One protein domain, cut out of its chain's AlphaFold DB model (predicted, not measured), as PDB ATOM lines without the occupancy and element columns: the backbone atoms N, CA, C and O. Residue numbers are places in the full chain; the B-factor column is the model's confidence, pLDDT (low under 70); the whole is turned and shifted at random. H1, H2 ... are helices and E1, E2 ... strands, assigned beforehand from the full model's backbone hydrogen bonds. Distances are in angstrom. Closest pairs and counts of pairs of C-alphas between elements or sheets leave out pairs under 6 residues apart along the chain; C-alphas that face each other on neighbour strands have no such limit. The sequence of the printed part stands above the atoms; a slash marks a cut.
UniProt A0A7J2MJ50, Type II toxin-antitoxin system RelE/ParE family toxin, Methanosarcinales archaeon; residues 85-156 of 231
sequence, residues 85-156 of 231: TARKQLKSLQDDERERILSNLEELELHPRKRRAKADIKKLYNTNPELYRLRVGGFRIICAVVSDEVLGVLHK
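What this domain is: This is residues 85 to 156 of the 231 residues of the protein "Type II toxin-antitoxin system RelE/ParE family toxin" of Methanosarcinales archaeon (UniProt A0A7J2MJ50). The long helix H2 covers one face of a strongly twisted sheet, making two layers, and short H1 grazes its E4 edge. Printed are 72 residues, mixed in class: H1, H2, then E1 to E4, a meander, each strand the antiparallel neighbour of the last. It is compact: radius of gyration of the C-alphas 11.6 A, spans 32 by 27 by 19 A.

Where its parts are: Find C-alpha 85 at (136.740, 151.021, 112.383), where H1, residues 85 to 91, begins. H2, 95 to 110, is 22.8 A long. Then come E1, 120 to 123; E2, 130 to 136; E3, 139 to 146; E4, 149 to 155, ending at (134.437, 142.601, 115.253).

How they stand to each other: H2 is on the sheet, height 9.5 A. H1 only grazes it; its closest C-alpha pair with E4, Ala 86 and Leu 154, is 4.8 A apart. In hairpin E2 and E3, N 134 and O 141 are within hydrogen-bond range, 2.8 A, as is every helix O i to N i+4 pair.

The domain as a whole: The printed part has no cut and no long link. Look for pLDDT under 70 at residues 115, 117 to 119 and 147 to 156.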
ATOM      1  N   THR A  85     137.120 152.304 112.990       77.00
ATOM      2  CA  THR A  85     136.740 151.021 112.383       77.00
ATOM      3  C   THR A  85     135.437 150.483 112.967       77.00
ATOM      4  O   THR A  85     134.546 150.069 112.225       77.00
ATOM      5  N   ALA A  86     135.288 150.528 114.290       77.19
ATOM      6  CA  ALA A  86     134.082 150.071 114.963       77.19
ATOM      7  C   ALA A  86     132.889 150.981 114.629       77.19
ATOM      8  O   ALA A  86     131.805 150.475 114.338       77.19
ATOM      9  N   ARG A  87     133.104 152.299 114.524       83.12
ATOM     10  CA  ARG A  87     132.084 153.260 114.075       83.12
ATOM     11  C   ARG A  87     131.608 152.972 112.648       83.12
ATOM     12  O   ARG A  87     130.404 152.973 112.398       83.12
ATOM     13  N   LYS A  88     132.523 152.679 111.714       84.94
ATOM     14  CA  LYS A  88     132.175 152.264 110.337       84.94
ATOM     15  C   LYS A  88     131.370 150.964 110.332       84.94
ATOM     16  O   LYS A  88     130.378 150.860 109.613       84.94
ATOM     17  N   GLN A  89     131.748 149.994 111.163       84.19
ATOM     18  CA  GLN A  89     131.016 148.733 111.252       84.19
ATOM     19  C   GLN A  89     129.619 148.902 111.866       84.19
ATOM     20  O   GLN A  89     128.675 148.338 111.319       84.19
ATOM     21  N   LEU A  90     129.465 149.707 112.922       85.19
ATOM     22  CA  LEU A  90     128.171 150.046 113.532       85.19
ATOM     23  C   LEU A  90     127.223 150.727 112.539       85.19
ATOM     24  O   LEU A  90     126.053 150.365 112.465       85.19
ATOM     25  N   LYS A  91     127.738 151.657 111.722       87.56
ATOM     26  CA  LYS A  91     126.958 152.304 110.652       87.56
ATOM     27  C   LYS A  91     126.467 151.323 109.580       87.56
ATOM     28  O   LYS A  91     125.479 151.610 108.920       87.56
ATOM     29  N   SER A  92     127.137 150.181 109.407       88.25
ATOM     30  CA  SER A  92     126.752 149.146 108.431       88.25
ATOM     31  C   SER A  92     125.678 148.168 108.926       88.25
ATOM     32  O   SER A  92     125.330 147.234 108.199       88.25
ATOM     33  N   LEU A  93     125.229 148.298 110.178       86.50
ATOM     34  CA  LEU A  93     124.225 147.420 110.781       86.50
ATOM     35  C   LEU A  93     122.816 147.971 110.577       86.50
ATOM     36  O   LEU A  93     122.635 149.181 110.435       86.50
ATOM     37  N   GLN A  94     121.831 147.072 110.600       89.12
ATOM     38  CA  GLN A  94     120.423 147.464 110.647       89.12
ATOM     39  C   GLN A  94     120.139 148.243 111.935       89.12
ATOM     40  O   GLN A  94     120.804 148.024 112.951       89.12
ATOM     41  N   ASP A  95     119.154 149.136 111.891       87.75
ATOM     42  CA  ASP A  95     118.848 150.046 112.997       87.75
ATOM     43  C   ASP A  95     118.563 149.283 114.304       87.75
ATOM     44  O   ASP A  95     119.190 149.579 115.320       87.75
ATOM     45  N   ASP A  96     117.773 148.206 114.243       87.25
ATOM     46  CA  ASP A  96     117.470 147.340 115.392       87.25
ATOM     47  C   ASP A  96     118.719 146.658 115.984       87.25
ATOM     48  O   ASP A  96     118.870 146.517 117.201       87.25
ATOM     49  N   GLU A  97     119.634 146.187 115.128       86.88
ATOM     50  CA  GLU A  97     120.881 145.545 115.563       86.88
ATOM     51  C   GLU A  97     121.819 146.573 116.202       86.88
ATOM     52  O   GLU A  97     122.464 146.287 117.215       86.88
ATOM     53  N   ARG A  98     121.873 147.776 115.624       87.88
ATOM     54  CA  ARG A  98     122.674 148.896 116.112       87.88
ATOM     55  C   ARG A  98     122.187 149.358 117.480       87.88
ATOM     56  O   ARG A  98     122.999 149.452 118.395       87.88
ATOM     57  N   GLU A  99     120.888 149.571 117.650       88.00
ATOM     58  CA  GLU A  99     120.286 149.998 118.919       88.00
ATOM     59  C   GLU A  99     120.484 148.957 120.033       88.00
ATOM     60  O   GLU A  99     120.867 149.291 121.158       88.00
ATOM     61  N   ARG A 100     120.348 147.664 119.711       87.31
ATOM     62  CA  ARG A 100     120.671 146.581 120.655       87.31
ATOM     63  C   ARG A 100     122.135 146.588 121.077       87.31
ATOM     64  O   ARG A 100     122.438 146.296 122.229       87.31
ATOM     65  N   ILE A 101     123.059 146.869 120.163       85.19
ATOM     66  CA  ILE A 101     124.483 146.937 120.504       85.19
ATOM     67  C   ILE A 101     124.769 148.153 121.384       85.19
ATOM     68  O   ILE A 101     125.460 148.003 122.388       85.19
ATOM     69  N   LEU A 102     124.223 149.319 121.033       85.38
ATOM     70  CA  LEU A 102     124.429 150.557 121.782       85.38
ATOM     71  C   LEU A 102     123.894 150.453 123.210       85.38
ATOM     72  O   LEU A 102     124.649 150.695 124.142       85.38
ATOM     73  N   SER A 103     122.664 149.973 123.395       85.69
ATOM     74  CA  SER A 103     122.091 149.754 124.736       85.69
ATOM     75  C   SER A 103     122.945 148.816 125.603       85.69
ATOM     76  O   SER A 103     123.166 149.073 126.783       85.69
ATOM     77  N   ASN A 104     123.503 147.749 125.021       83.44
ATOM     78  CA  ASN A 104     124.406 146.855 125.756       83.44
ATOM     79  C   ASN A 104     125.754 147.516 126.109       83.44
ATOM     80  O   ASN A 104     126.335 147.178 127.146       83.44
ATOM     81  N   LEU A 105     126.259 148.414 125.253       81.12
ATOM     82  CA  LEU A 105     127.486 149.183 125.486       81.12
ATOM     83  C   LEU A 105     127.293 150.264 126.560       81.12
ATOM     84  O   LEU A 105     128.133 150.358 127.448       81.12
ATOM     85  N   GLU A 106     126.178 150.995 126.544       81.50
ATOM     86  CA  GLU A 106     125.830 151.984 127.579       81.50
ATOM     87  C   GLU A 106     125.754 151.331 128.965       81.50
ATOM     88  O   GLU A 106     126.326 151.807 129.946       81.50
ATOM     89  N   GLU A 107     125.128 150.159 129.060       77.75
ATOM     90  CA  GLU A 107     125.132 149.418 130.318       77.75
ATOM     91  C   GLU A 107     126.545 148.946 130.726       77.75
ATOM     92  O   GLU A 107     126.820 148.745 131.913       77.75
ATOM     93  N   LEU A 108     127.436 148.650 129.768       78.19
ATOM     94  CA  LEU A 108     128.845 148.273 130.007       78.19
ATOM     95  C   LEU A 108     129.659 149.424 130.577       78.19
ATOM     96  O   LEU A 108     130.461 149.173 131.471       78.19
ATOM     97  N   GLU A 109     129.406 150.641 130.117       77.25
ATOM     98  CA  GLU A 109     130.012 151.857 130.649       77.25
ATOM     99  C   GLU A 109     129.641 152.066 132.124       77.25
ATOM    100  O   GLU A 109     130.509 152.299 132.960       77.25
ATOM    101  N   LEU A 110     128.370 151.854 132.485       78.81
ATOM    102  CA  LEU A 110     127.918 151.990 133.875       78.81
ATOM    103  C   LEU A 110     128.518 150.923 134.806       78.81
ATOM    104  O   LEU A 110     128.878 151.209 135.951       78.81
ATOM    105  N   HIS A 111     128.583 149.668 134.350       79.12
ATOM    106  CA  HIS A 111     129.013 148.532 135.169       79.12
ATOM    107  C   HIS A 111     129.836 147.510 134.358       79.12
ATOM    108  O   HIS A 111     129.308 146.445 133.990       79.12
ATOM    109  N   PRO A 112     131.142 147.763 134.137       72.75
ATOM    110  CA  PRO A 112     131.973 146.950 133.241       72.75
ATOM    111  C   PRO A 112     132.244 145.537 133.776       72.75
ATOM    112  O   PRO A 112     132.387 144.582 133.014       72.75
ATOM    113  N   ARG A 113     132.273 145.370 135.105       74.00
ATOM    114  CA  ARG A 113     132.646 144.105 135.771       74.00
ATOM    115  C   ARG A 113     131.461 143.256 136.237       74.00
ATOM    116  O   ARG A 113     131.651 142.139 136.722       74.00
ATOM    117  N   LYS A 114     130.228 143.755 136.120       79.56
ATOM    118  CA  LYS A 114     129.043 143.064 136.645       79.56
ATOM    119  C   LYS A 114     128.607 141.954 135.687       79.56
ATOM    120  O   LYS A 114     128.307 142.214 134.524       79.56
ATOM    121  N   ARG A 115     128.532 140.711 136.181       69.94
ATOM    122  CA  ARG A 115     127.944 139.584 135.431       69.94
ATOM    123  C   ARG A 115     126.469 139.864 135.145       69.94
ATOM    124  O   ARG A 115     125.762 140.379 136.010       69.94
ATOM    125  N   ARG A 116     125.994 139.494 133.954       71.50
ATOM    126  CA  ARG A 116     124.609 139.742 133.523       71.50
ATOM    127  C   ARG A 116     123.948 138.454 133.071       71.50
ATOM    128  O   ARG A 116     124.565 137.642 132.393       71.50
ATOM    129  N   ALA A 117     122.670 138.301 133.410       63.34
ATOM    130  CA  ALA A 117     121.881 137.120 133.061       63.34
ATOM    131  C   ALA A 117     121.571 137.010 131.553       63.34
ATOM    132  O   ALA A 117     121.280 135.921 131.072       63.34
ATOM    133  N   LYS A 118     121.640 138.120 130.801       64.44
ATOM    134  CA  LYS A 118     121.274 138.179 129.371       64.44
ATOM    135  C   LYS A 118     122.433 138.484 128.422       64.44
ATOM    136  O   LYS A 118     122.265 138.358 127.213       64.44
ATOM    137  N   ALA A 119     123.599 138.849 128.949       66.00
ATOM    138  CA  ALA A 119     124.773 139.147 128.143       66.00
ATOM    139  C   ALA A 119     125.851 138.091 128.408       66.00
ATOM    140  O   ALA A 119     126.346 137.965 129.528       66.00
ATOM    141  N   ASP A 120     126.223 137.331 127.374       78.00
ATOM    142  CA  ASP A 120     127.383 136.427 127.403       78.00
ATOM    143  C   ASP A 120     128.656 137.288 127.317       78.00
ATOM    144  O   ASP A 120     129.266 137.439 126.255       78.00
ATOM    145  N   ILE A 121     128.975 137.934 128.446       86.25
ATOM    146  CA  ILE A 121     130.200 138.698 128.687       86.25
ATOM    147  C   ILE A 121     131.231 137.744 129.276       86.25
ATOM    148  O   ILE A 121     131.038 137.186 130.360       86.25
ATOM    149  N   LYS A 122     132.352 137.578 128.579       87.81
ATOM    150  CA  LYS A 122     133.502 136.823 129.085       87.81
ATOM    151  C   LYS A 122     134.753 137.676 129.012       87.81
ATOM    152  O   LYS A 122     135.089 138.175 127.941       87.81
ATOM    153  N   LYS A 123     135.463 137.793 130.133       88.19
ATOM    154  CA  LYS A 123     136.822 138.337 130.152       88.19
ATOM    155  C   LYS A 123     137.724 137.447 129.293       88.19
ATOM    156  O   LYS A 123     137.639 136.218 129.376       88.19
ATOM    157  N   LEU A 124     138.540 138.056 128.444       88.38
ATOM    158  CA  LEU A 124     139.586 137.366 127.699       88.38
ATOM    159  C   LEU A 124     140.819 137.255 128.599       88.38
ATOM    160  O   LEU A 124     141.284 138.241 129.168       88.38
ATOM    161  N   TYR A 125     141.324 136.036 128.764       89.19
ATOM    162  CA  TYR A 125     142.488 135.777 129.606       89.19
ATOM    163  C   TYR A 125     143.769 136.311 128.957       89.19
ATOM    164  O   TYR A 125     143.886 136.307 127.733       89.19
ATOM    165  N   ASN A 126     144.729 136.727 129.789       89.56
ATOM    166  CA  ASN A 126     146.080 137.145 129.392       89.56
ATOM    167  C   ASN A 126     146.116 138.327 128.407       89.56
ATOM    168  O   ASN A 126     146.911 138.337 127.472       89.56
ATOM    169  N   THR A 127     145.250 139.321 128.612       84.56
ATOM    170  CA  THR A 127     145.228 140.557 127.818       84.56
ATOM    171  C   THR A 127     145.515 141.764 128.711       84.56
ATOM    172  O   THR A 127     144.999 141.839 129.826       84.56
ATOM    173  N   ASN A 128     146.371 142.675 128.237       81.81
ATOM    174  CA  ASN A 128     146.639 143.974 128.855       81.81
ATOM    175  C   ASN A 128     146.563 145.055 127.757       81.81
ATOM    176  O   ASN A 128     147.390 145.009 126.844       81.81
ATOM    177  N   PRO A 129     145.587 145.983 127.789       84.56
ATOM    178  CA  PRO A 129     144.550 146.168 128.816       84.56
ATOM    179  C   PRO A 129     143.545 145.009 128.897       84.56
ATOM    180  O   PRO A 129     143.494 144.157 128.008       84.56
ATOM    181  N   GLU A 130     142.751 144.958 129.973       85.94
ATOM    182  CA  GLU A 130     141.748 143.903 130.155       85.94
ATOM    183  C   GLU A 130     140.718 143.937 129.023       85.94
ATOM    184  O   GLU A 130     139.964 144.905 128.886       85.94
ATOM    185  N   LEU A 131     140.654 142.862 128.235       87.12
ATOM    186  CA  LEU A 131     139.670 142.730 127.169       87.12
ATOM    187  C   LEU A 131     138.470 141.887 127.610       87.12
ATOM    188  O   LEU A 131     138.593 140.853 128.272       87.12
ATOM    189  N   TYR A 132     137.289 142.295 127.167       87.62
ATOM    190  CA  TYR A 132     136.015 141.637 127.407       87.62
ATOM    191  C   TYR A 132     135.359 141.319 126.072       87.62
ATOM    192  O   TYR A 132     135.274 142.157 125.181       87.62
ATOM    193  N   ARG A 133     134.862 140.094 125.931       87.62
ATOM    194  CA  ARG A 133     134.047 139.677 124.795       87.62
ATOM    195  C   ARG A 133     132.580 139.740 125.188       87.62
ATOM    196  O   ARG A 133     132.145 138.926 125.999       87.62
ATOM    197  N   LEU A 134     131.830 140.636 124.565       87.12
ATOM    198  CA  LEU A 134     130.381 140.751 124.683       87.12
ATOM    199  C   LEU A 134     129.711 140.089 123.472       87.12
ATOM    200  O   LEU A 134     130.094 140.319 122.322       87.12
ATOM    201  N   ARG A 135     128.693 139.264 123.718       86.56
ATOM    202  CA  ARG A 135     127.853 138.691 122.662       86.56
ATOM    203  C   ARG A 135     126.483 139.360 122.660       86.56
ATOM    204  O   ARG A 135     125.737 139.223 123.623       86.56
ATOM    205  N   VAL A 136     126.144 140.009 121.547       84.50
ATOM    206  CA  VAL A 136     124.836 140.643 121.325       84.50
ATOM    207  C   VAL A 136     124.218 140.016 120.079       84.50
ATOM    208  O   VAL A 136     124.684 140.235 118.962       84.50
ATOM    209  N   GLY A 137     123.220 139.151 120.271       83.50
ATOM    210  CA  GLY A 137     122.611 138.382 119.182       83.50
ATOM    211  C   GLY A 137     123.633 137.545 118.394       83.50
ATOM    212  O   GLY A 137     124.262 136.624 118.932       83.50
ATOM    213  N   GLY A 138     123.788 137.865 117.105       80.75
ATOM    214  CA  GLY A 138     124.734 137.226 116.182       80.75
ATOM    215  C   GLY A 138     126.141 137.836 116.164       80.75
ATOM    216  O   GLY A 138     127.001 137.329 115.442       80.75
ATOM    217  N   PHE A 139     126.387 138.897 116.937       84.56
ATOM    218  CA  PHE A 139     127.630 139.668 116.917       84.56
ATOM    219  C   PHE A 139     128.516 139.374 118.129       84.56
ATOM    220  O   PHE A 139     128.046 138.985 119.203       84.56
ATOM    221  N   ARG A 140     129.825 139.571 117.946       86.31
ATOM    222  CA  ARG A 140     130.828 139.548 119.014       86.31
ATOM    223  C   ARG A 140     131.527 140.898 119.046       86.31
ATOM    224  O   ARG A 140     132.034 141.359 118.030       86.31
ATOM    225  N   ILE A 141     131.554 141.504 120.216       86.31
ATOM    226  CA  ILE A 141     132.173 142.800 120.461       86.31
ATOM    227  C   ILE A 141     133.328 142.553 121.419       86.31
ATOM    228  O   ILE A 141     133.162 141.810 122.388       86.31
ATOM    229  N   ILE A 142     134.500 143.098 121.115       87.06
ATOM    230  CA  ILE A 142     135.667 143.031 121.989       87.06
ATOM    231  C   ILE A 142     135.868 144.436 122.544       87.06
ATOM    232  O   ILE A 142     136.161 145.358 121.794       87.06
ATOM    233  N   CYS A 143     135.694 144.610 123.845       86.31
ATOM    234  CA  CYS A 143     135.876 145.894 124.509       86.31
ATOM    235  C   CYS A 143     137.111 145.828 125.402       86.31
ATOM    236  O   CYS A 143     137.291 144.840 126.112       86.31
ATOM    237  N   ALA A 144     137.943 146.860 125.384       84.06
ATOM    238  CA  ALA A 144     138.975 147.078 126.385       84.06
ATOM    239  C   ALA A 144     138.409 147.943 127.512       84.06
ATOM    240  O   ALA A 144     137.666 148.882 127.238       84.06
ATOM    241  N   VAL A 145     138.758 147.636 128.759       79.94
ATOM    242  CA  VAL A 145     138.445 148.502 129.904       79.94
ATOM    243  C   VAL A 145     139.751 149.080 130.436       79.94
ATOM    244  O   VAL A 145     140.627 148.324 130.862       79.94
ATOM    245  N   VAL A 146     139.898 150.404 130.384       79.06
ATOM    246  CA  VAL A 146     141.094 151.135 130.831       79.06
ATOM    247  C   VAL A 146     140.651 152.182 131.843       79.06
ATOM    248  O   VAL A 146     139.889 153.065 131.488       79.06
ATOM    249  N   SER A 147     141.118 152.090 133.092       69.25
ATOM    250  CA  SER A 147     140.810 153.085 134.139       69.25
ATOM    251  C   SER A 147     139.311 153.409 134.275       69.25
ATOM    252  O   SER A 147     138.936 154.568 134.374       69.25
ATOM    253  N   ASP A 148     138.468 152.370 134.250       67.69
ATOM    254  CA  ASP A 148     136.996 152.431 134.282       67.69
ATOM    255  C   ASP A 148     136.302 152.989 133.021       67.69
ATOM    256  O   ASP A 148     135.074 153.010 132.961       67.69
ATOM    257  N   GLU A 149     137.051 153.307 131.963       66.62
ATOM    258  CA  GLU A 149     136.514 153.674 130.646       66.62
ATOM    259  C   GLU A 149     136.443 152.464 129.699       66.62
ATOM    260  O   GLU A 149     137.312 151.582 129.722       66.62
ATOM    261  N   VAL A 150     135.416 152.412 128.839       67.69
ATOM    262  CA  VAL A 150     135.164 151.289 127.919       67.69
ATOM    263  C   VAL A 150     135.505 151.679 126.479       67.69
ATOM    264  O   VAL A 150     134.750 152.356 125.790       67.69
ATOM    265  N   LEU A 151     136.610 151.144 125.967       66.81
ATOM    266  CA  LEU A 151     137.029 151.289 124.572       66.81
ATOM    267  C   LEU A 151     136.496 150.117 123.740       66.81
ATOM    268  O   LEU A 151     136.947 148.975 123.860       66.81
ATOM    269  N   GLY A 152     135.512 150.382 122.884       61.91
ATOM    270  CA  GLY A 152     134.835 149.350 122.095       61.91
ATOM    271  C   GLY A 152     135.491 149.079 120.737       61.91
ATOM    272  O   GLY A 152     135.550 149.963 119.881       61.91
ATOM    273  N   VAL A 153     135.883 147.826 120.480       64.00
ATOM    274  CA  VAL A 153     136.214 147.319 119.139       64.00
ATOM    275  C   VAL A 153     135.131 146.338 118.690       64.00
ATOM    276  O   VAL A 153     134.984 145.222 119.196       64.00
ATOM    277  N   LEU A 154     134.352 146.735 117.685       65.00
ATOM    278  CA  LEU A 154     133.431 145.816 117.031       65.00
ATOM    279  C   LEU A 154     134.235 144.870 116.127       65.00
ATOM    280  O   LEU A 154     135.054 145.310 115.319       65.00
ATOM    281  N   HIS A 155     133.991 143.566 116.248       66.81
ATOM    282  CA  HIS A 155     134.437 142.601 115.253       66.81
ATOM    283  C   HIS A 155     133.216 141.908 114.653       66.81
ATOM    284  O   HIS A 155     132.637 140.976 115.221       66.81
ATOM    285  N   LYS A 156     132.813 142.360 113.466       65.12
ATOM    286  CA  LYS A 156     131.706 141.760 112.720       65.12
ATOM    287  C   LYS A 156     132.100 140.380 112.182       65.12
ATOM    288  O   LYS A 156     132.536 140.240 111.046       65.12
TER     289      LYS A 156